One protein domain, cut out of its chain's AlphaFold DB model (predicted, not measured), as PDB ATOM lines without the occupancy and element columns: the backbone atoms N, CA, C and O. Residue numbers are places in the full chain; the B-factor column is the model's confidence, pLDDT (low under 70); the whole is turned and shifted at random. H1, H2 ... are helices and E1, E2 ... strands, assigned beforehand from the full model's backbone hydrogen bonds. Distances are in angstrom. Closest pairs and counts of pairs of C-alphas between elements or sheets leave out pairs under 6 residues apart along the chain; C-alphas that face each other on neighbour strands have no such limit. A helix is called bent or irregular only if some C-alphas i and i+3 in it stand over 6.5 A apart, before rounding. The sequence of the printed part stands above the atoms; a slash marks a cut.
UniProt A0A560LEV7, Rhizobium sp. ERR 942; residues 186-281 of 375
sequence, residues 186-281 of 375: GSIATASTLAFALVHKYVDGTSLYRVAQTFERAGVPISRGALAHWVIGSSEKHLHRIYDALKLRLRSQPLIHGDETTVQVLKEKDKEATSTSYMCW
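This is residues 186 to 281 of the 375 residues of a protein of Rhizobium sp. ERR 942 (UniProt A0A560LEV7). H1, H2 and the first arm of bent H3 cross in a small cluster; residues 244 to 255 stick out, and the chain folds back into the antiparallel hairpin E1 and E2, apart from the cluster. The 96 printed residues, with three named helices then two named strands, are mostly helix. The whole is loose, radius of gyration of the C-alphas 17.0 A, spanning 50 by 35 by 23 A.

H1, residues 191 to 202, touches H2, residues 208 to 217, at Lys 201 and Leu 208, closest C-alphas 6.6 A apart. H3, residues 224 to 251, assigned as one helix by its hydrogen bonds, is bent: C-alphas 237 and 240 are 6.6 A apart. Arm H3a touches H1, about perpendicular at 78 degrees, closest C-alphas Leu 198 and Val 231, 6.4 A. Every O i to N i+4 pair is within hydrogen-bond range in H1, H2, H3a and H3b. In the hairpin of E1, residues 259 to 264, and E2, residues 276 to 281, N 261 and O 279 are 3.0 A apart, within hydrogen-bond range.

H1 begins at C-alpha 191 (24.576, -11.811, 31.678); H3a, residues 224 to 237, is 20.0 A long, H3b, residues 240 to 251, 16.3 A; E2 ends at C-alpha 281 (-1.321, -23.986, 31.412).

The printed part has no cut; E1 to E2 is a long link; pLDDT is under 70 at residues 261, 265 to 269 and 271 to 281.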
ATOM      1  N   GLY A 186      25.960  -6.491  20.995       80.75
ATOM      2  CA  GLY A 186      25.605  -5.077  20.812       80.75
ATOM      3  C   GLY A 186      24.766  -4.470  21.939       80.75
ATOM      4  O   GLY A 186      24.398  -3.302  21.853       80.75
ATOM      5  N   SER A 187      24.467  -5.225  23.001       84.56
ATOM      6  CA  SER A 187      23.751  -4.704  24.167       84.56
ATOM      7  C   SER A 187      24.714  -4.264  25.276       84.56
ATOM      8  O   SER A 187      25.801  -4.819  25.423       84.56
ATOM      9  N   ILE A 188      24.291  -3.292  26.089       86.00
ATOM     10  CA  ILE A 188      25.052  -2.806  27.259       86.00
ATOM     11  C   ILE A 188      24.953  -3.800  28.437       86.00
ATOM     12  O   ILE A 188      25.751  -3.760  29.372       86.00
ATOM     13  N   ALA A 189      23.977  -4.710  28.403       86.19
ATOM     14  CA  ALA A 189      23.684  -5.612  29.504       86.19
ATOM     15  C   ALA A 189      24.659  -6.796  29.559       86.19
ATOM     16  O   ALA A 189      24.865  -7.520  28.584       86.19
ATOM     17  N   THR A 190      25.209  -7.032  30.749       89.06
ATOM     18  CA  THR A 190      25.953  -8.262  31.058       89.06
ATOM     19  C   THR A 190      24.966  -9.391  31.373       89.06
ATOM     20  O   THR A 190      23.810  -9.130  31.704       89.06
ATOM     21  N   ALA A 191      25.407 -10.653  31.326       89.00
ATOM     22  CA  ALA A 191      24.576 -11.811  31.678       89.00
ATOM     23  C   ALA A 191      23.878 -11.655  33.045       89.00
ATOM     24  O   ALA A 191      22.681 -11.906  33.157       89.00
ATOM     25  N   SER A 192      24.588 -11.146  34.056       89.38
ATOM     26  CA  SER A 192      24.027 -10.880  35.387       89.38
ATOM     27  C   SER A 192      22.942  -9.798  35.368       89.38
ATOM     28  O   SER A 192      21.931  -9.929  36.047       89.38
ATOM     29  N   THR A 193      23.109  -8.749  34.557       89.94
ATOM     30  CA  THR A 193      22.109  -7.680  34.402       89.94
ATOM     31  C   THR A 193      20.847  -8.191  33.707       89.94
ATOM     32  O   THR A 193      19.738  -7.814  34.082       89.94
ATOM     33  N   LEU A 194      21.002  -9.078  32.717       90.94
ATOM     34  CA  LEU A 194      19.872  -9.744  32.063       90.94
ATOM     35  C   LEU A 194      19.121 -10.645  33.047       90.94
ATOM     36  O   LEU A 194      17.896 -10.575  33.119       90.94
ATOM     37  N   ALA A 195      19.848 -11.438  33.839       91.44
ATOM     38  CA  ALA A 195      19.260 -12.285  34.873       91.44
ATOM     39  C   ALA A 195      18.482 -11.458  35.908       91.44
ATOM     40  O   ALA A 195      17.335 -11.779  36.201       91.44
ATOM     41  N   PHE A 196      19.059 -10.351  36.381       90.62
ATOM     42  CA  PHE A 196      18.400  -9.413  37.292       90.62
ATOM     43  C   PHE A 196      17.069  -8.896  36.724       90.62
ATOM     44  O   PHE A 196      16.034  -8.978  37.385       90.62
ATOM     45  N   ALA A 197      17.063  -8.422  35.473       91.12
ATOM     46  CA  ALA A 197      15.845  -7.915  34.840       91.12
ATOM     47  C   ALA A 197      14.768  -9.006  34.668       91.12
ATOM     48  O   ALA A 197      13.581  -8.729  34.844       91.12
ATOM     49  N   LEU A 198      15.171 -10.240  34.342       91.44
ATOM     50  CA  LEU A 198      14.265 -11.382  34.187       91.44
ATOM     51  C   LEU A 198      13.651 -11.818  35.523       91.44
ATOM     52  O   LEU A 198      12.437 -12.009  35.590       91.44
ATOM     53  N   VAL A 199      14.462 -11.945  36.578       92.38
ATOM     54  CA  VAL A 199      13.999 -12.328  37.922       92.38
ATOM     55  C   VAL A 199      13.004 -11.300  38.444       92.38
ATOM     56  O   VAL A 199      11.876 -11.661  38.769       92.38
ATOM     57  N   HIS A 200      13.340 -10.011  38.387       90.94
ATOM     58  CA  HIS A 200      12.414  -8.977  38.840       90.94
ATOM     59  C   HIS A 200      11.110  -8.951  38.048       90.94
ATOM     60  O   HIS A 200      10.048  -8.692  38.612       90.94
ATOM     61  N   LYS A 201      11.157  -9.230  36.740       89.88
ATOM     62  CA  LYS A 201       9.954  -9.215  35.909       89.88
ATOM     63  C   LYS A 201       9.037 -10.413  36.165       89.88
ATOM     64  O   LYS A 201       7.820 -10.231  36.207       89.88
ATOM     65  N   TYR A 202       9.600 -11.616  36.257       88.06
ATOM     66  CA  TYR A 202       8.824 -12.859  36.251       88.06
ATOM     67  C   TYR A 202       8.695 -13.524  37.619       88.06
ATOM     68  O   TYR A 202       7.656 -14.116  37.881       88.06
ATOM     69  N   VAL A 203       9.712 -13.430  38.477       90.12
ATOM     70  CA  VAL A 203       9.684 -14.009  39.829       90.12
ATOM     71  C   VAL A 203       9.047 -13.018  40.797       90.12
ATOM     72  O   VAL A 203       8.069 -13.356  41.454       90.12
ATOM     73  N   ASP A 204       9.520 -11.770  40.802       89.00
ATOM     74  CA  ASP A 204       9.029 -10.753  41.746       89.00
ATOM     75  C   ASP A 204       7.794  -9.993  41.229       89.00
ATOM     76  O   ASP A 204       7.295  -9.078  41.882       89.00
ATOM     77  N   GLY A 205       7.326 -10.296  40.013       86.75
ATOM     78  CA  GLY A 205       6.150  -9.657  39.412       86.75
ATOM     79  C   GLY A 205       6.290  -8.148  39.159       86.75
ATOM     80  O   GLY A 205       5.300  -7.456  38.905       86.75
ATOM     81  N   THR A 206       7.506  -7.602  39.197       89.50
ATOM     82  CA  THR A 206       7.742  -6.164  39.056       89.50
ATOM     83  C   THR A 206       7.602  -5.733  37.594       89.50
ATOM     84  O   THR A 206       8.113  -6.355  36.661       89.50
ATOM     85  N   SER A 207       6.883  -4.636  37.341       90.12
ATOM     86  CA  SER A 207       6.732  -4.116  35.977       90.12
ATOM     87  C   SER A 207       8.056  -3.551  35.443       90.12
ATOM     88  O   SER A 207       8.842  -2.970  36.189       90.12
ATOM     89  N   LEU A 208       8.290  -3.642  34.125       91.12
ATOM     90  CA  LEU A 208       9.513  -3.100  33.505       91.12
ATOM     91  C   LEU A 208       9.673  -1.590  33.726       91.12
ATOM     92  O   LEU A 208      10.785  -1.080  33.716       91.12
ATOM     93  N   TYR A 209       8.568  -0.878  33.946       91.50
ATOM     94  CA  TYR A 209       8.590   0.529  34.332       91.50
ATOM     95  C   TYR A 209       9.233   0.739  35.709       91.50
ATOM     96  O   TYR A 209      10.124   1.571  35.837       91.50
ATOM     97  N   ARG A 210       8.845  -0.051  36.719       90.44
ATOM     98  CA  ARG A 210       9.446   0.019  38.062       90.44
ATOM     99  C   ARG A 210      10.909  -0.424  38.053       90.44
ATOM    100  O   ARG A 210      11.738   0.174  38.734       90.44
ATOM    101  N   VAL A 211      11.248  -1.418  37.231       91.62
ATOM    102  CA  VAL A 211      12.647  -1.825  37.023       91.62
ATOM    103  C   VAL A 211      13.457  -0.682  36.399       91.62
ATOM    104  O   VAL A 211      14.533  -0.367  36.898       91.62
ATOM    105  N   ALA A 212      12.932   0.000  35.375       92.00
ATOM    106  CA  ALA A 212      13.590   1.168  34.777       92.00
ATOM    107  C   ALA A 212      13.833   2.287  35.803       92.00
ATOM    108  O   ALA A 212      14.943   2.804  35.887       92.00
ATOM    109  N   GLN A 213      12.840   2.590  36.644       91.44
ATOM    110  CA  GLN A 213      12.993   3.564  37.732       91.44
ATOM    111  C   GLN A 213      14.042   3.141  38.763       91.44
ATOM    112  O   GLN A 213      14.744   3.981  39.318       91.44
ATOM    113  N   THR A 214      14.162   1.841  39.031       89.25
ATOM    114  CA  THR A 214      15.189   1.314  39.940       89.25
ATOM    115  C   THR A 214      16.587   1.574  39.379       89.25
ATOM    116  O   THR A 214      17.474   2.004  40.112       89.25
ATOM    117  N   PHE A 215      16.771   1.401  38.067       88.69
ATOM    118  CA  PHE A 215      18.021   1.754  37.394       88.69
ATOM    119  C   PHE A 215      18.284   3.266  37.381       88.69
ATOM    120  O   PHE A 215      19.412   3.680  37.647       88.69
ATOM    121  N   GLU A 216      17.258   4.098  37.171       90.62
ATOM    122  CA  GLU A 216      17.385   5.561  37.270       90.62
ATOM    123  C   GLU A 216      17.822   6.010  38.668       90.62
ATOM    124  O   GLU A 216      18.711   6.851  38.786       90.62
ATOM    125  N   ARG A 217      17.274   5.410  39.734       88.00
ATOM    126  CA  ARG A 217      17.703   5.680  41.120       88.00
ATOM    127  C   ARG A 217      19.156   5.284  41.373       88.00
ATOM    128  O   ARG A 217      19.825   5.922  42.177       88.00
ATOM    129  N   ALA A 218      19.652   4.268  40.672       85.50
ATOM    130  CA  ALA A 218      21.058   3.874  40.690       85.50
ATOM    131  C   ALA A 218      21.949   4.746  39.774       85.50
ATOM    132  O   ALA A 218      23.130   4.443  39.607       85.50
ATOM    133  N   GLY A 219      21.403   5.805  39.163       86.12
ATOM    134  CA  GLY A 219      22.127   6.717  38.276       86.12
ATOM    135  C   GLY A 219      22.332   6.195  36.851       86.12
ATOM    136  O   GLY A 219      23.112   6.774  36.098       86.12
ATOM    137  N   VAL A 220      21.653   5.111  36.460       87.12
ATOM    138  CA  VAL A 220      21.779   4.491  35.133       87.12
ATOM    139  C   VAL A 220      20.448   4.618  34.380       87.12
ATOM    140  O   VAL A 220      19.577   3.762  34.524       87.12
ATOM    141  N   PRO A 221      20.246   5.664  33.561       88.12
ATOM    142  CA  PRO A 221      18.999   5.827  32.823       88.12
ATOM    143  C   PRO A 221      18.902   4.785  31.700       88.12
ATOM    144  O   PRO A 221      19.650   4.826  30.722       88.12
ATOM    145  N   ILE A 222      17.970   3.836  31.827       90.12
ATOM    146  CA  ILE A 222      17.710   2.798  30.818       90.12
ATOM    147  C   ILE A 222      16.273   2.931  30.329       90.12
ATOM    148  O   ILE A 222      15.321   2.935  31.109       90.12
ATOM    149  N   SER A 223      16.098   2.991  29.010       91.12
ATOM    150  CA  SER A 223      14.764   3.070  28.421       91.12
ATOM    151  C   SER A 223      13.989   1.760  28.597       91.12
ATOM    152  O   SER A 223      14.532   0.654  28.519       91.12
ATOM    153  N   ARG A 224      12.664   1.867  28.749       90.19
ATOM    154  CA  ARG A 224      11.769   0.695  28.808       90.19
ATOM    155  C   ARG A 224      11.885  -0.197  27.571       90.19
ATOM    156  O   ARG A 224      11.779  -1.415  27.687       90.19
ATOM    157  N   GLY A 225      12.111   0.405  26.401       90.88
ATOM    158  CA  GLY A 225      12.305  -0.323  25.146       90.88
ATOM    159  C   GLY A 225      13.568  -1.183  25.164       90.88
ATOM    160  O   GLY A 225      13.521  -2.336  24.743       90.88
ATOM    161  N   ALA A 226      14.667  -0.669  25.729       90.62
ATOM    162  CA  ALA A 226      15.894  -1.441  25.895       90.62
ATOM    163  C   ALA A 226      15.682  -2.642  26.830       90.62
ATOM    164  O   ALA A 226      16.050  -3.757  26.471       90.62
ATOM    165  N   LEU A 227      15.008  -2.447  27.972       91.94
ATOM    166  CA  LEU A 227      14.662  -3.541  28.888       91.94
ATOM    167  C   LEU A 227      13.761  -4.594  28.227       91.94
ATOM    168  O   LEU A 227      13.987  -5.789  28.396       91.94
ATOM    169  N   ALA A 228      12.762  -4.174  27.447       91.06
ATOM    170  CA  ALA A 228      11.902  -5.102  26.714       91.06
ATOM    171  C   ALA A 228      12.702  -5.925  25.692       91.06
ATOM    172  O   ALA A 228      12.562  -7.146  25.641       91.06
ATOM    173  N   HIS A 229      13.594  -5.279  24.937       91.38
ATOM    174  CA  HIS A 229      14.483  -5.961  24.000       91.38
ATOM    175  C   HIS A 229      15.424  -6.949  24.709       91.38
ATOM    176  O   HIS A 229      15.686  -8.031  24.192       91.38
ATOM    177  N   TRP A 230      15.903  -6.619  25.912       92.56
ATOM    178  CA  TRP A 230      16.712  -7.530  26.726       92.56
ATOM    179  C   TRP A 230      15.938  -8.777  27.140       92.56
ATOM    180  O   TRP A 230      16.460  -9.883  27.004       92.56
ATOM    181  N   VAL A 231      14.697  -8.618  27.601       90.69
ATOM    182  CA  VAL A 231      13.837  -9.741  27.998       90.69
ATOM    183  C   VAL A 231      13.526 -10.641  26.799       90.69
ATOM    184  O   VAL A 231      13.765 -11.846  26.858       90.69
ATOM    185  N   ILE A 232      13.055 -10.056  25.694       90.50
ATOM    186  CA  ILE A 232      12.669 -10.797  24.484       90.50
ATOM    187  C   ILE A 232      13.886 -11.495  23.875       90.50
ATOM    188  O   ILE A 232      13.878 -12.711  23.696       90.50
ATOM    189  N   GLY A 233      14.972 -10.753  23.644       88.94
ATOM    190  CA  GLY A 233      16.177 -11.298  23.028       88.94
ATOM    191  C   GLY A 233      16.815 -12.412  23.858       88.94
ATOM    192  O   GLY A 233      17.342 -13.372  23.291       88.94
ATOM    193  N   SER A 234      16.757 -12.323  25.192       88.88
ATOM    194  CA  SER A 234      17.237 -13.398  26.072       88.88
ATOM    195  C   SER A 234      16.351 -14.639  25.982       88.88
ATOM    196  O   SER A 234      16.861 -15.761  25.952       88.88
ATOM    197  N   SER A 235      15.031 -14.443  25.897       87.31
ATOM    198  CA  SER A 235      14.069 -15.535  25.761       87.31
ATOM    199  C   SER A 235      14.254 -16.303  24.452       87.31
ATOM    200  O   SER A 235      14.365 -17.527  24.462       87.31
ATOM    201  N   GLU A 236      14.339 -15.586  23.333       88.31
ATOM    202  CA  GLU A 236      14.448 -16.179  21.997       88.31
ATOM    203  C   GLU A 236      15.777 -16.911  21.785       88.31
ATOM    204  O   GLU A 236      15.800 -17.997  21.209       88.31
ATOM    205  N   LYS A 237      16.894 -16.348  22.266       86.44
ATOM    206  CA  LYS A 237      18.225 -16.928  22.022       86.44
ATOM    207  C   LYS A 237      18.597 -18.042  22.992       86.44
ATOM    208  O   LYS A 237      19.229 -19.012  22.574       86.44
ATOM    209  N   HIS A 238      18.238 -17.903  24.271       87.38
ATOM    210  CA  HIS A 238      18.738 -18.787  25.332       87.38
ATOM    211  C   HIS A 238      17.633 -19.640  25.953       87.38
ATOM    212  O   HIS A 238      17.780 -20.859  26.041       87.38
ATOM    213  N   LEU A 239      16.511 -19.032  26.354       87.50
ATOM    214  CA  LEU A 239      15.479 -19.738  27.131       87.50
ATOM    215  C   LEU A 239      14.611 -20.685  26.294       87.50
ATOM    216  O   LEU A 239      14.092 -21.656  26.843       87.50
ATOM    217  N   HIS A 240      14.503 -20.473  24.978       87.50
ATOM    218  CA  HIS A 240      13.760 -21.368  24.081       87.50
ATOM    219  C   HIS A 240      14.201 -22.834  24.214       87.50
ATOM    220  O   HIS A 240      13.374 -23.741  24.224       87.50
ATOM    221  N   ARG A 241      15.503 -23.086  24.397       88.56
ATOM    222  CA  ARG A 241      16.042 -24.450  24.542       88.56
ATOM    223  C   ARG A 241      15.551 -25.136  25.817       88.56
ATOM    224  O   ARG A 241      15.235 -26.323  25.807       88.56
ATOM    225  N   ILE A 242      15.468 -24.378  26.910       90.25
ATOM    226  CA  ILE A 242      14.945 -24.867  28.191       90.25
ATOM    227  C   ILE A 242      13.447 -25.140  28.053       90.25
ATOM    228  O   ILE A 242      12.962 -26.177  28.503       90.25
ATOM    229  N   TYR A 243      12.724 -24.243  27.381       87.50
ATOM    230  CA  TYR A 243      11.305 -24.419  27.096       87.50
ATOM    231  C   TYR A 243      11.029 -25.686  26.273       87.50
ATOM    232  O   TYR A 243      10.149 -26.465  26.637       87.50
ATOM    233  N   ASP A 244      11.811 -25.956  25.225       89.19
ATOM    234  CA  ASP A 244      11.677 -27.179  24.426       89.19
ATOM    235  C   ASP A 244      11.923 -28.442  25.255       89.19
ATOM    236  O   ASP A 244      11.158 -29.405  25.169       89.19
ATOM    237  N   ALA A 245      12.956 -28.433  26.103       90.50
ATOM    238  CA  ALA A 245      13.255 -29.548  26.996       90.50
ATOM    239  C   ALA A 245      12.121 -29.786  28.011       90.50
ATOM    240  O   ALA A 245      11.693 -30.926  28.216       90.50
ATOM    241  N   LEU A 246      11.579 -28.715  28.603       88.81
ATOM    242  CA  LEU A 246      10.419 -28.780  29.494       88.81
ATOM    243  C   LEU A 246       9.186 -29.319  28.768       88.81
ATOM    244  O   LEU A 246       8.495 -30.189  29.292       88.81
ATOM    245  N   LYS A 247       8.940 -28.863  27.538       87.00
ATOM    246  CA  LYS A 247       7.835 -29.325  26.695       87.00
ATOM    247  C   LYS A 247       7.959 -30.811  26.367       87.00
ATOM    248  O   LYS A 247       6.966 -31.531  26.450       87.00
ATOM    249  N   LEU A 248       9.153 -31.288  26.019       89.56
ATOM    250  CA  LEU A 248       9.407 -32.712  25.783       89.56
ATOM    251  C   LEU A 248       9.130 -33.541  27.042       89.56
ATOM    252  O   LEU A 248       8.417 -34.540  26.968       89.56
ATOM    253  N   ARG A 249       9.614 -33.086  28.202       88.25
ATOM    254  CA  ARG A 249       9.396 -33.765  29.485       88.25
ATOM    255  C   ARG A 249       7.937 -33.742  29.932       88.25
ATOM    256  O   ARG A 249       7.466 -34.710  30.517       88.25
ATOM    257  N   LEU A 250       7.208 -32.665  29.655       86.38
ATOM    258  CA  LEU A 250       5.775 -32.590  29.931       86.38
ATOM    259  C   LEU A 250       5.007 -33.589  29.056       86.38
ATOM    260  O   LEU A 250       4.140 -34.302  29.547       86.38
ATOM    261  N   ARG A 251       5.376 -33.700  27.772       84.81
ATOM    262  CA  ARG A 251       4.763 -34.640  26.818       84.81
ATOM    263  C   ARG A 251       5.056 -36.109  27.112       84.81
ATOM    264  O   ARG A 251       4.299 -36.954  26.646       84.81
ATOM    265  N   SER A 252       6.130 -36.424  27.837       84.00
ATOM    266  CA  SER A 252       6.445 -37.803  28.227       84.00
ATOM    267  C   SER A 252       5.673 -38.277  29.460       84.00
ATOM    268  O   SER A 252       5.757 -39.453  29.806       84.00
ATOM    269  N   GLN A 253       4.962 -37.391  30.167       84.56
ATOM    270  CA  GLN A 253       4.208 -37.780  31.356       84.56
ATOM    271  C   GLN A 253       2.863 -38.422  30.981       84.56
ATOM    272  O   GLN A 253       2.176 -37.928  30.088       84.56
ATOM    273  N   PRO A 254       2.446 -39.495  31.681       82.00
ATOM    274  CA  PRO A 254       1.180 -40.180  31.410       82.00
ATOM    275  C   PRO A 254      -0.056 -39.367  31.828       82.00
ATOM    276  O   PRO A 254      -1.157 -39.646  31.366       82.00
ATOM    277  N   LEU A 255       0.115 -38.372  32.705       81.94
ATOM    278  CA  LEU A 255      -0.948 -37.497  33.193       81.94
ATOM    279  C   LEU A 255      -0.428 -36.062  33.262       81.94
ATOM    280  O   LEU A 255       0.576 -35.802  33.922       81.94
ATOM    281  N   ILE A 256      -1.137 -35.137  32.617       82.12
ATOM    282  CA  ILE A 256      -0.853 -33.701  32.650       82.12
ATOM    283  C   ILE A 256      -2.036 -33.019  33.332       82.12
ATOM    284  O   ILE A 256      -3.184 -33.220  32.939       82.12
ATOM    285  N   HIS A 257      -1.754 -32.226  34.361       76.38
ATOM    286  CA  HIS A 257      -2.746 -31.345  34.965       76.38
ATOM    287  C   HIS A 257      -2.695 -30.006  34.237       76.38
ATOM    288  O   HIS A 257      -1.606 -29.484  34.004       76.38
ATOM    289  N   GLY A 258      -3.863 -29.478  33.882       78.62
ATOM    290  CA  GLY A 258      -4.003 -28.127  33.362       78.62
ATOM    291  C   GLY A 258      -4.971 -27.337  34.223       78.62
ATOM    292  O   GLY A 258      -5.999 -27.878  34.631       78.62
ATOM    293  N   ASP A 259      -4.610 -26.093  34.511       77.56
ATOM    294  CA  ASP A 259      -5.483 -25.128  35.172       77.56
ATOM    295  C   ASP A 259      -5.705 -23.935  34.240       77.56
ATOM    296  O   ASP A 259      -4.801 -23.526  33.498       77.56
ATOM    297  N   GLU A 260      -6.931 -23.423  34.235       76.69
ATOM    298  CA  GLU A 260      -7.329 -22.302  33.390       76.69
ATOM    299  C   GLU A 260      -7.218 -21.019  34.205       76.69
ATOM    300  O   GLU A 260      -7.917 -20.831  35.198       76.69
ATOM    301  N   THR A 261      -6.342 -20.118  33.771       66.81
ATOM    302  CA  THR A 261      -6.220 -18.787  34.372       66.81
ATOM    303  C   THR A 261      -6.827 -17.759  33.433       66.81
ATOM    304  O   THR A 261      -6.512 -17.725  32.243       66.81
ATOM    305  N   THR A 262      -7.744 -16.937  33.936       74.69
ATOM    306  CA  THR A 262      -8.353 -15.865  33.146       74.69
ATOM    307  C   THR A 262      -7.412 -14.666  33.093       74.69
ATOM    308  O   THR A 262      -6.922 -14.190  34.114       74.69
ATOM    309  N   VAL A 263      -7.154 -14.167  31.886       71.81
ATOM    310  CA  VAL A 263      -6.343 -12.972  31.647       71.81
ATOM    311  C   VAL A 263      -7.105 -11.996  30.759       71.81
ATOM    312  O   VAL A 263      -7.847 -12.392  29.858       71.81
ATOM    313  N   GLN A 264      -6.937 -10.702  31.021       73.00
ATOM    314  CA  GLN A 264      -7.529  -9.667  30.183       73.00
ATOM    315  C   GLN A 264      -6.736  -9.533  28.883       73.00
ATOM    316  O   GLN A 264      -5.509  -9.397  28.886       73.00
ATOM    317  N   VAL A 265      -7.448  -9.567  27.763       67.69
ATOM    318  CA  VAL A 265      -6.854  -9.470  26.434       67.69
ATOM    319  C   VAL A 265      -6.589  -8.019  26.087       67.69
ATOM    320  O   VAL A 265      -7.504  -7.215  26.117       67.69
ATOM    321  N   LEU A 266      -5.371  -7.690  25.659       66.81
ATOM    322  CA  LEU A 266      -5.079  -6.365  25.098       66.81
ATOM    323  C   LEU A 266      -5.199  -6.335  23.568       66.81
ATOM    324  O   LEU A 266      -5.645  -5.335  23.009       66.81
ATOM    325  N   LYS A 267      -4.776  -7.405  22.881       61.84
ATOM    326  CA  LYS A 267      -4.824  -7.539  21.415       61.84
ATOM    327  C   LYS A 267      -4.987  -9.010  21.020       61.84
ATOM    328  O   LYS A 267      -3.998  -9.731  20.934       61.84
ATOM    329  N   GLU A 268      -6.215  -9.440  20.760       67.19
ATOM    330  CA  GLU A 268      -6.535 -10.727  20.124       67.19
ATOM    331  C   GLU A 268      -7.379 -10.429  18.880       67.19
ATOM    332  O   GLU A 268      -8.115  -9.439  18.848       67.19
ATOM    333  N   LYS A 269      -7.231 -11.236  17.826       63.31
ATOM    334  CA  LYS A 269      -8.099 -11.109  16.652       63.31
ATOM    335  C   LYS A 269      -9.522 -11.496  17.075       63.31
ATOM    336  O   LYS A 269      -9.695 -12.467  17.804       63.31
ATOM    337  N   ASP A 270     -10.504 -10.704  16.656       71.44
ATOM    338  CA  ASP A 270     -11.941 -10.939  16.874       71.44
ATOM    339  C   ASP A 270     -12.455 -10.810  18.326       71.44
ATOM    340  O   ASP A 270     -13.555 -11.269  18.637       71.44
ATOM    341  N   LYS A 271     -11.709 -10.144  19.222       65.00
ATOM    342  CA  LYS A 271     -12.155  -9.842  20.595       65.00
ATOM    343  C   LYS A 271     -11.837  -8.410  21.021       65.00
ATOM    344  O   LYS A 271     -10.786  -7.866  20.690       65.00
ATOM    345  N   GLU A 272     -12.730  -7.813  21.809       69.44
ATOM    346  CA  GLU A 272     -12.506  -6.485  22.387       69.44
ATOM    347  C   GLU A 272     -11.394  -6.510  23.452       69.44
ATOM    348  O   GLU A 272     -11.246  -7.488  24.190       69.44
ATOM    349  N   ALA A 273     -10.643  -5.407  23.568       63.84
ATOM    350  CA  ALA A 273      -9.478  -5.242  24.459       63.84
ATOM    351  C   ALA A 273      -9.802  -5.249  25.977       63.84
ATOM    352  O   ALA A 273      -8.951  -5.004  26.834       63.84
ATOM    353  N   THR A 274     -11.057  -5.489  26.328       67.19
ATOM    354  CA  THR A 274     -11.564  -5.626  27.699       67.19
ATOM    355  C   THR A 274     -12.130  -7.011  27.975       67.19
ATOM    356  O   THR A 274     -12.485  -7.311  29.112       67.19
ATOM    357  N   SER A 275     -12.194  -7.877  26.962       69.38
ATOM    358  CA  SER A 275     -12.693  -9.235  27.130       69.38
ATOM    359  C   SER A 275     -11.704 -10.114  27.905       69.38
ATOM    360  O   SER A 275     -10.479  -9.972  27.821       69.38
ATOM    361  N   THR A 276     -12.254 -11.039  28.688       63.50
ATOM    362  CA  THR A 276     -11.491 -12.062  29.401       63.50
ATOM    363  C   THR A 276     -11.234 -13.242  28.474       63.50
ATOM    364  O   THR A 276     -12.177 -13.811  27.922       63.50
ATOM    365  N   SER A 277      -9.974 -13.640  28.332       63.47
ATOM    366  CA  SER A 277      -9.587 -14.868  27.637       63.47
ATOM    367  C   SER A 277      -8.954 -15.841  28.622       63.47
ATOM    368  O   SER A 277      -8.469 -15.455  29.687       63.47
ATOM    369  N   TYR A 278      -9.015 -17.121  28.284       64.25
ATOM    370  CA  TYR A 278      -8.512 -18.191  29.131       64.25
ATOM    371  C   TYR A 278      -7.112 -18.566  28.659       64.25
ATOM    372  O   TYR A 278      -6.904 -18.918  27.499       64.25
ATOM    373  N   MET A 279      -6.147 -18.483  29.565       55.91
ATOM    374  CA  MET A 279      -4.802 -18.996  29.374       55.91
ATOM    375  C   MET A 279      -4.704 -20.332  30.111       55.91
ATOM    376  O   MET A 279      -4.619 -20.384  31.340       55.91
ATOM    377  N   CYS A 280      -4.747 -21.426  29.351       51.53
ATOM    378  CA  CYS A 280      -4.614 -22.776  29.891       51.53
ATOM    379  C   CYS A 280      -3.129 -23.138  29.998       51.53
ATOM    380  O   CYS A 280      -2.424 -23.226  28.988       51.53
ATOM    381  N   TRP A 281      -2.642 -23.390  31.211       44.97
ATOM    382  CA  TRP A 281      -1.321 -23.986  31.412       44.97
ATOM    383  C   TRP A 281      -1.436 -25.510  31.303       44.97
ATOM    384  O   TRP A 281      -1.641 -26.193  32.295       44.97
TER     385      TRP A 281